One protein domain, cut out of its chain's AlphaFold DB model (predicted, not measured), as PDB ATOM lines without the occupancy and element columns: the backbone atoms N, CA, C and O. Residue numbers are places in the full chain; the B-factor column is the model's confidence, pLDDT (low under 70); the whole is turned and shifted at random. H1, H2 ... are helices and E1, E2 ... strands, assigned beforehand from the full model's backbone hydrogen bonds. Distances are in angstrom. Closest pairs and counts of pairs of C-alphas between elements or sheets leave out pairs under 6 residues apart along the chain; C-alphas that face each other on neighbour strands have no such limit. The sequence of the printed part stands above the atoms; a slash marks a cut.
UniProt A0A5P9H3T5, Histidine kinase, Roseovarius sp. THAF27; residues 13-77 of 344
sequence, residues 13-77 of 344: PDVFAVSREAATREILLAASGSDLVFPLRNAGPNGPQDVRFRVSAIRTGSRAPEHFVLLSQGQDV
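AT A GLANCE: This is residues 13 to 77 of the 344 residues of the protein "Histidine kinase" of Roseovarius sp. THAF27 (UniProt A0A5P9H3T5). This is a small, strongly twisted sheet of three strands with one helix, H1, packed over one of its faces and no named helix on the other. The strands run back and forth as two hairpins, and the loops of these hairpins reach to opposite ends of the long axis. The printed part has 65 residues, with one named helix and three named strands in the order H1, E1, E2, E3; the sheet's order is E1, E2, E3, all antiparallel. The class is mixed, helices and strands, though under half of the residues, 31 of 65, are in named elements. The whole is flat and only just loose, close to compact, with a radius of gyration of the C-alphas of 13.2 A and spans of 47 by 29 by 15 A.

IN THESE COORDINATES: Begin at Pro 13 and go on to C-alpha 20 at (258.216, 326.993, 400.867), where H1 begins; it takes residues 20 to 30 and is 15.3 A long. Next comes E1, residues 35 to 39, 13.3 A. Then find C-alpha 50 at (272.317, 334.509, 406.928), from where E2, the longest strand, runs through residues 50 to 58 over 25.1 A. E3, residues 67 to 72, is 16.9 A long and ends at C-alpha 72, at (270.952, 339.488, 397.488).

HOW THE PARTS SIT: Look first at the sheet, a meander, each strand the antiparallel neighbour of the one before. E2 is the inner strand, and E1 and E3 are the edge strands. In the hairpin of E1 and E2, at 139 degrees, N 36 and O 53 are within hydrogen-bond range at 2.7 A, as are N 53 and O 36 at 2.8 A. In the hairpin of E2 and E3, at 148 degrees, look at N 54 and O 71, 2.8 A apart. H1 is on the sheet at a height of 9.0 A, only just over E2 alone, with 4 of its C-alphas falling on E2 and 2 on E3. It runs slantwise to the strands, but only just, at 58 degrees to E2 on the local plane. The closest C-alphas of H1 and E2 are those of Ala 30 and Val 55, 6.0 A apart. In H1 every O i to N i+4 pair is within hydrogen-bond range.

THE WHOLE: The two C-alphas farthest apart are those of Pro 45 and Ser 62, 46.7 A. The printed part has no cut; the link from H1 to E1 is tight, the other two are short, and none is long. The mean pLDDT of the printed part is 70.1, with 29 residues under 70: 13 to 15, 31 to 33, 41 to 49, 60 to 66 and 71 to 77.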
ATOM      1  N   PRO A  13     263.859 325.330 400.079       62.84
ATOM      2  CA  PRO A  13     264.137 324.460 401.233       62.84
ATOM      3  C   PRO A  13     265.438 323.633 401.180       62.84
ATOM      4  O   PRO A  13     265.867 323.099 402.206       62.84
ATOM      5  N   ASP A  14     266.055 323.472 400.008       66.75
ATOM      6  CA  ASP A  14     267.300 322.707 399.851       66.75
ATOM      7  C   ASP A  14     268.536 323.560 400.156       66.75
ATOM      8  O   ASP A  14     269.559 323.041 400.602       66.75
ATOM      9  N   VAL A  15     268.424 324.879 399.976       68.75
ATOM     10  CA  VAL A  15     269.505 325.849 400.206       68.75
ATOM     11  C   VAL A  15     269.314 326.589 401.532       68.75
ATOM     12  O   VAL A  15     270.274 326.795 402.277       68.75
ATOM     13  N   PHE A  16     268.073 326.943 401.863       76.88
ATOM     14  CA  PHE A  16     267.717 327.725 403.043       76.88
ATOM     15  C   PHE A  16     266.920 326.892 404.045       76.88
ATOM     16  O   PHE A  16     266.092 326.060 403.677       76.88
ATOM     17  N   ALA A  17     267.128 327.143 405.334       80.19
ATOM     18  CA  ALA A  17     266.378 326.518 406.417       80.19
ATOM     19  C   ALA A  17     264.992 327.177 406.605       80.19
ATOM     20  O   ALA A  17     264.631 327.592 407.703       80.19
ATOM     21  N   VAL A  18     264.210 327.284 405.523       78.69
ATOM     22  CA  VAL A  18     262.849 327.845 405.506       78.69
ATOM     23  C   VAL A  18     261.924 326.975 404.650       78.69
ATOM     24  O   VAL A  18     262.315 326.473 403.595       78.69
ATOM     25  N   SER A  19     260.681 326.770 405.097       78.88
ATOM     26  CA  SER A  19     259.689 326.047 404.292       78.88
ATOM     27  C   SER A  19     259.204 326.913 403.125       78.88
ATOM     28  O   SER A  19     259.202 328.142 403.196       78.88
ATOM     29  N   ARG A  20     258.738 326.278 402.045       74.44
ATOM     30  CA  ARG A  20     258.216 326.993 400.867       74.44
ATOM     31  C   ARG A  20     257.057 327.933 401.220       74.44
ATOM     32  O   ARG A  20     256.996 329.049 400.709       74.44
ATOM     33  N   GLU A  21     256.149 327.491 402.083       75.31
ATOM     34  CA  GLU A  21     254.984 328.272 402.522       75.31
ATOM     35  C   GLU A  21     255.397 329.483 403.365       75.31
ATOM     36  O   GLU A  21     254.905 330.589 403.131       75.31
ATOM     37  N   ALA A  22     256.348 329.299 404.288       77.31
ATOM     38  CA  ALA A  22     256.890 330.383 405.103       77.31
ATOM     39  C   ALA A  22     257.632 331.416 404.241       77.31
ATOM     40  O   ALA A  22     257.329 332.604 404.325       77.31
ATOM     41  N   ALA A  23     258.503 330.967 403.330       75.31
ATOM     42  CA  ALA A  23     259.229 331.850 402.416       75.31
ATOM     43  C   ALA A  23     258.282 332.646 401.506       75.31
ATOM     44  O   ALA A  23     258.443 333.851 401.341       75.31
ATOM     45  N   THR A  24     257.250 332.000 400.951       77.25
ATOM     46  CA  THR A  24     256.255 332.676 400.098       77.25
ATOM     47  C   THR A  24     255.510 333.762 400.875       77.25
ATOM     48  O   THR A  24     255.331 334.873 400.375       77.25
ATOM     49  N   ARG A  25     255.104 333.470 402.116       80.25
ATOM     50  CA  ARG A  25     254.431 334.442 402.985       80.25
ATOM     51  C   ARG A  25     255.336 335.628 403.317       80.25
ATOM     52  O   ARG A  25     254.877 336.766 403.258       80.25
ATOM     53  N   GLU A  26     256.601 335.379 403.637       79.25
ATOM     54  CA  GLU A  26     257.571 336.433 403.945       79.25
ATOM     55  C   GLU A  26     257.879 337.319 402.730       79.25
ATOM     56  O   GLU A  26     257.894 338.541 402.861       79.25
ATOM     57  N   ILE A  27     258.005 336.743 401.529       76.81
ATOM     58  CA  ILE A  27     258.169 337.491 400.268       76.81
ATOM     59  C   ILE A  27     256.979 338.415 400.004       76.81
ATOM     60  O   ILE A  27     257.166 339.585 399.668       76.81
ATOM     61  N   LEU A  28     255.754 337.921 400.201       74.44
ATOM     62  CA  LEU A  28     254.542 338.724 400.031       74.44
ATOM     63  C   LEU A  28     254.459 339.876 401.042       74.44
ATOM     64  O   LEU A  28     254.024 340.970 400.685       74.44
ATOM     65  N   LEU A  29     254.894 339.657 402.286       77.12
ATOM     66  CA  LEU A  29     254.934 340.697 403.321       77.12
ATOM     67  C   LEU A  29     256.031 341.738 403.057       77.12
ATOM     68  O   LEU A  29     255.828 342.921 403.324       77.12
ATOM     69  N   ALA A  30     257.169 341.317 402.502       73.50
ATOM     70  CA  ALA A  30     258.298 342.187 402.178       73.50
ATOM     71  C   ALA A  30     258.155 342.935 400.838       73.50
ATOM     72  O   ALA A  30     258.989 343.780 400.515       73.50
ATOM     73  N   ALA A  31     257.078 342.691 400.083       66.50
ATOM     74  CA  ALA A  31     256.751 343.329 398.802       66.50
ATOM     75  C   ALA A  31     256.663 344.874 398.825       66.50
ATOM     76  O   ALA A  31     256.547 345.514 397.776       66.50
ATOM     77  N   SER A  32     256.678 345.485 400.012       62.69
ATOM     78  CA  SER A  32     256.791 346.930 400.242       62.69
ATOM     79  C   SER A  32     258.235 347.458 400.206       62.69
ATOM     80  O   SER A  32     258.429 348.653 400.420       62.69
ATOM     81  N   GLY A  33     259.226 346.609 399.905       62.88
ATOM     82  CA  GLY A  33     260.644 346.979 399.826       62.88
ATOM     83  C   GLY A  33     261.458 346.618 401.072       62.88
ATOM     84  O   GLY A  33     262.511 347.212 401.297       62.88
ATOM     85  N   SER A  34     260.971 345.682 401.890       71.94
ATOM     86  CA  SER A  34     261.652 345.252 403.114       71.94
ATOM     87  C   SER A  34     262.782 344.264 402.814       71.94
ATOM     88  O   SER A  34     262.723 343.488 401.855       71.94
ATOM     89  N   ASP A  35     263.803 344.272 403.671       75.81
ATOM     90  CA  ASP A  35     264.858 343.265 403.644       75.81
ATOM     91  C   ASP A  35     264.339 341.961 404.283       75.81
ATOM     92  O   ASP A  35     263.717 341.973 405.345       75.81
ATOM     93  N   LEU A  36     264.593 340.838 403.620       81.00
ATOM     94  CA  LEU A  36     264.379 339.477 404.095       81.00
ATOM     95  C   LEU A  36     265.710 338.834 404.440       81.00
ATOM     96  O   LEU A  36     266.732 339.116 403.817       81.00
ATOM     97  N   VAL A  37     265.689 337.920 405.400       79.62
ATOM     98  CA  VAL A  37     266.869 337.158 405.789       79.62
ATOM     99  C   VAL A  37     266.502 335.688 405.785       79.62
ATOM    100  O   VAL A  37     265.618 335.277 406.529       79.62
ATOM    101  N   PHE A  38     267.181 334.903 404.950       82.44
ATOM    102  CA  PHE A  38     267.019 333.456 404.939       82.44
ATOM    103  C   PHE A  38     268.301 332.776 405.442       82.44
ATOM    104  O   PHE A  38     269.370 332.987 404.858       82.44
ATOM    105  N   PRO A  39     268.220 331.951 406.502       77.00
ATOM    106  CA  PRO A  39     269.371 331.214 407.013       77.00
ATOM    107  C   PRO A  39     269.745 330.066 406.068       77.00
ATOM    108  O   PRO A  39     268.868 329.335 405.601       77.00
ATOM    109  N   LEU A  40     271.038 329.867 405.793       76.94
ATOM    110  CA  LEU A  40     271.508 328.718 405.007       76.94
ATOM    111  C   LEU A  40     271.374 327.406 405.787       76.94
ATOM    112  O   LEU A  40     271.699 327.328 406.970       76.94
ATOM    113  N   ARG A  41     270.945 326.345 405.097       69.62
ATOM    114  CA  ARG A  41     270.712 325.027 405.709       69.62
ATOM    115  C   ARG A  41     272.004 324.315 406.123       69.62
ATOM    116  O   ARG A  41     272.021 323.644 407.148       69.62
ATOM    117  N   ASN A  42     273.080 324.506 405.357       66.19
ATOM    118  CA  ASN A  42     274.400 323.910 405.585       66.19
ATOM    119  C   ASN A  42     275.464 325.010 405.669       66.19
ATOM    120  O   ASN A  42     276.277 325.177 404.758       66.19
ATOM    121  N   ALA A  43     275.440 325.806 406.733       59.28
ATOM    122  CA  ALA A  43     276.507 326.767 406.957       59.28
ATOM    123  C   ALA A  43     277.780 326.044 407.428       59.28
ATOM    124  O   ALA A  43     277.716 325.127 408.245       59.28
ATOM    125  N   GLY A  44     278.932 326.422 406.870       59.16
ATOM    126  CA  GLY A  44     280.229 325.833 407.211       59.16
ATOM    127  C   GLY A  44     280.643 326.066 408.678       59.16
ATOM    128  O   GLY A  44     279.886 326.639 409.461       59.16
ATOM    129  N   PRO A  45     281.874 325.690 409.069       52.22
ATOM    130  CA  PRO A  45     282.337 325.680 410.468       52.22
ATOM    131  C   PRO A  45     282.323 327.041 411.201       52.22
ATOM    132  O   PRO A  45     282.591 327.084 412.396       52.22
ATOM    133  N   ASN A  46     281.971 328.136 410.519       57.00
ATOM    134  CA  ASN A  46     281.880 329.492 411.068       57.00
ATOM    135  C   ASN A  46     280.461 329.896 411.539       57.00
ATOM    136  O   ASN A  46     280.235 331.072 411.816       57.00
ATOM    137  N   GLY A  47     279.518 328.952 411.655       54.38
ATOM    138  CA  GLY A  47     278.145 329.208 412.125       54.38
ATOM    139  C   GLY A  47     277.166 329.599 411.004       54.38
ATOM    140  O   GLY A  47     277.597 329.770 409.862       54.38
ATOM    141  N   PRO A  48     275.848 329.700 411.297       55.91
ATOM    142  CA  PRO A  48     274.813 329.993 410.303       55.91
ATOM    143  C   PRO A  48     275.120 331.291 409.551       55.91
ATOM    144  O   PRO A  48     275.231 332.359 410.147       55.91
ATOM    145  N   GLN A  49     275.285 331.183 408.233       67.56
ATOM    146  CA  GLN A  49     275.411 332.336 407.352       67.56
ATOM    147  C   GLN A  49     274.017 332.730 406.870       67.56
ATOM    148  O   GLN A  49     273.367 331.996 406.122       67.56
ATOM    149  N   ASP A  50     273.574 333.892 407.324       74.19
ATOM    150  CA  ASP A  50     272.317 334.509 406.928       74.19
ATOM    151  C   ASP A  50     272.488 335.224 405.585       74.19
ATOM    152  O   ASP A  50     273.296 336.150 405.461       74.19
ATOM    153  N   VAL A  51     271.708 334.831 404.573       74.38
ATOM    154  CA  VAL A  51     271.674 335.556 403.298       74.38
ATOM    155  C   VAL A  51     270.553 336.578 403.358       74.38
ATOM    156  O   VAL A  51     269.379 336.231 403.513       74.38
ATOM    157  N   ARG A  52     270.918 337.854 403.225       76.44
ATOM    158  CA  ARG A  52     269.945 338.945 403.161       76.44
ATOM    159  C   ARG A  52     269.536 339.204 401.722       76.44
ATOM    160  O   ARG A  52     270.390 339.415 400.859       76.44
ATOM    161  N   PHE A  53     268.237 339.250 401.493       78.00
ATOM    162  CA  PHE A  53     267.619 339.624 400.235       78.00
ATOM    163  C   PHE A  53     266.833 340.913 400.417       78.00
ATOM    164  O   PHE A  53     266.239 341.133 401.463       78.00
ATOM    165  N   ARG A  54     266.756 341.742 399.385       74.56
ATOM    166  CA  ARG A  54     265.721 342.767 399.273       74.56
ATOM    167  C   ARG A  54     264.679 342.303 398.273       74.56
ATOM    168  O   ARG A  54     265.035 341.804 397.206       74.56
ATOM    169  N   VAL A  55     263.407 342.475 398.614       76.56
ATOM    170  CA  VAL A  55     262.298 342.151 397.714       76.56
ATOM    171  C   VAL A  55     261.837 343.412 396.999       76.56
ATOM    172  O   VAL A  55     261.414 344.377 397.632       76.56
ATOM    173  N   SER A  56     261.867 343.377 395.671       76.38
ATOM    174  CA  SER A  56     261.242 344.386 394.820       76.38
ATOM    175  C   SER A  56     260.083 343.743 394.069       76.38
ATOM    176  O   SER A  56     260.247 342.755 393.353       76.38
ATOM    177  N   ALA A  57     258.888 344.290 394.253       76.31
ATOM    178  CA  ALA A  57     257.698 343.844 393.546       76.31
ATOM    179  C   ALA A  57     257.570 344.582 392.207       76.31
ATOM    180  O   ALA A  57     257.741 345.802 392.163       76.31
ATOM    181  N   ILE A  58     257.221 343.862 391.139       72.25
ATOM    182  CA  ILE A  58     256.845 344.475 389.861       72.25
ATOM    183  C   ILE A  58     255.343 344.727 389.900       72.25
ATOM    184  O   ILE A  58     254.539 343.792 389.971       72.25
ATOM    185  N   ARG A  59     254.955 346.003 389.900       70.19
ATOM    186  CA  ARG A  59     253.549 346.406 390.018       70.19
ATOM    187  C   ARG A  59     252.989 346.779 388.654       70.19
ATOM    188  O   ARG A  59     253.359 347.790 388.074       70.19
ATOM    189  N   THR A  60     252.042 345.986 388.173       64.94
ATOM    190  CA  THR A  60     251.235 346.304 386.991       64.94
ATOM    191  C   THR A  60     249.816 346.644 387.437       64.94
ATOM    192  O   THR A  60     248.956 345.775 387.592       64.94
ATOM    193  N   GLY A  61     249.575 347.929 387.688       64.00
ATOM    194  CA  GLY A  61     248.277 348.444 388.114       64.00
ATOM    195  C   GLY A  61     247.975 348.281 389.606       64.00
ATOM    196  O   GLY A  61     248.866 348.260 390.443       64.00
ATOM    197  N   SER A  62     246.684 348.233 389.958       59.50
ATOM    198  CA  SER A  62     246.199 348.349 391.350       59.50
ATOM    199  C   SER A  62     245.921 347.006 392.033       59.50
ATOM    200  O   SER A  62     245.298 346.970 393.092       59.50
ATOM    201  N   ARG A  63     246.300 345.893 391.399       61.31
ATOM    202  CA  ARG A  63     246.211 344.554 391.993       61.31
ATOM    203  C   ARG A  63     247.449 344.273 392.842       61.31
ATOM    204  O   ARG A  63     248.449 344.982 392.744       61.31
ATOM    205  N   ALA A  64     247.368 343.233 393.672       64.25
ATOM    206  CA  ALA A  64     248.552 342.693 394.325       64.25
ATOM    207  C   ALA A  64     249.612 342.361 393.254       64.25
ATOM    208  O   ALA A  64     249.238 341.855 392.193       64.25
ATOM    209  N   PRO A  65     250.895 342.679 393.489       65.44
ATOM    210  CA  PRO A  65     251.953 342.395 392.529       65.44
ATOM    211  C   PRO A  65     251.976 340.906 392.179       65.44
ATOM    212  O   PRO A  65     251.971 340.055 393.065       65.44
ATOM    213  N   GLU A  66     251.976 340.607 390.882       65.38
ATOM    214  CA  GLU A  66     251.968 339.228 390.375       65.38
ATOM    215  C   GLU A  66     253.391 338.661 390.240       65.38
ATOM    216  O   GLU A  66     253.570 337.449 390.176       65.38
ATOM    217  N   HIS A  67     254.411 339.528 390.235       74.25
ATOM    218  CA  HIS A  67     255.810 339.155 390.034       74.25
ATOM    219  C   HIS A  67     256.715 339.834 391.071       74.25
ATOM    220  O   HIS A  67     256.553 341.018 391.383       74.25
ATOM    221  N   PHE A  68     257.697 339.085 391.581       72.44
ATOM    222  CA  PHE A  68     258.640 339.528 392.612       72.44
ATOM    223  C   PHE A  68     260.069 339.213 392.194       72.44
ATOM    224  O   PHE A  68     260.336 338.157 391.622       72.44
ATOM    225  N   VAL A  69     260.989 340.112 392.530       72.19
ATOM    226  CA  VAL A  69     262.425 339.923 392.342       72.19
ATOM    227  C   VAL A  69     263.108 340.004 393.701       72.19
ATOM    228  O   VAL A  69     262.886 340.949 394.458       72.19
ATOM    229  N   LEU A  70     263.931 339.002 394.010       71.12
ATOM    230  CA  LEU A  70     264.787 338.978 395.192       71.12
ATOM    231  C   LEU A  70     266.217 339.331 394.783       71.12
ATOM    232  O   LEU A  70     266.796 338.671 393.924       71.12
ATOM    233  N   LEU A  71     266.790 340.350 395.417       69.25
ATOM    234  CA  LEU A  71     268.162 340.800 395.180       69.25
ATOM    235  C   LEU A  71     269.000 340.526 396.431       69.25
ATOM    236  O   LEU A  71     268.680 341.050 397.495       69.25
ATOM    237  N   SER A  72     270.055 339.715 396.343       69.75
ATOM    238  CA  SER A  72     270.952 339.488 397.488       69.75
ATOM    239  C   SER A  72     271.769 340.746 397.811       69.75
ATOM    240  O   SER A  72     272.253 341.423 396.896       69.75
ATOM    241  N   GLN A  73     271.979 341.048 399.097       63.34
ATOM    242  CA  GLN A  73     272.833 342.170 399.512       63.34
ATOM    243  C   GLN A  73     274.253 342.023 398.935       63.34
ATOM    244  O   GLN A  73     274.868 340.963 399.036       63.34
ATOM    245  N   GLY A  74     274.746 343.093 398.296       58.34
ATOM    246  CA  GLY A  74     275.994 343.121 397.516       58.34
ATOM    247  C   GLY A  74     275.797 343.371 396.010       58.34
ATOM    248  O   GLY A  74     276.750 343.738 395.329       58.34
ATOM    249  N   GLN A  75     274.566 343.245 395.495       57.50
ATOM    250  CA  GLN A  75     274.184 343.557 394.106       57.50
ATOM    251  C   GLN A  75     273.225 344.766 394.006       57.50
ATOM    252  O   GLN A  75     272.229 344.733 393.282       57.50
ATOM    253  N   ASP A  76     273.528 345.870 394.700       59.56
ATOM    254  CA  ASP A  76     272.704 347.101 394.703       59.56
ATOM    255  C   ASP A  76     272.573 347.791 393.323       59.56
ATOM    256  O   ASP A  76     271.763 348.703 393.153       59.56
ATOM    257  N   VAL A  77     273.324 347.344 392.309       63.00
ATOM    258  CA  VAL A  77     273.318 347.900 390.941       63.00
ATOM    259  C   VAL A  77     271.952 347.759 390.260       63.00
ATOM    260  O   VAL A  77     271.575 348.610 389.457       63.00
TER     261      VAL A  77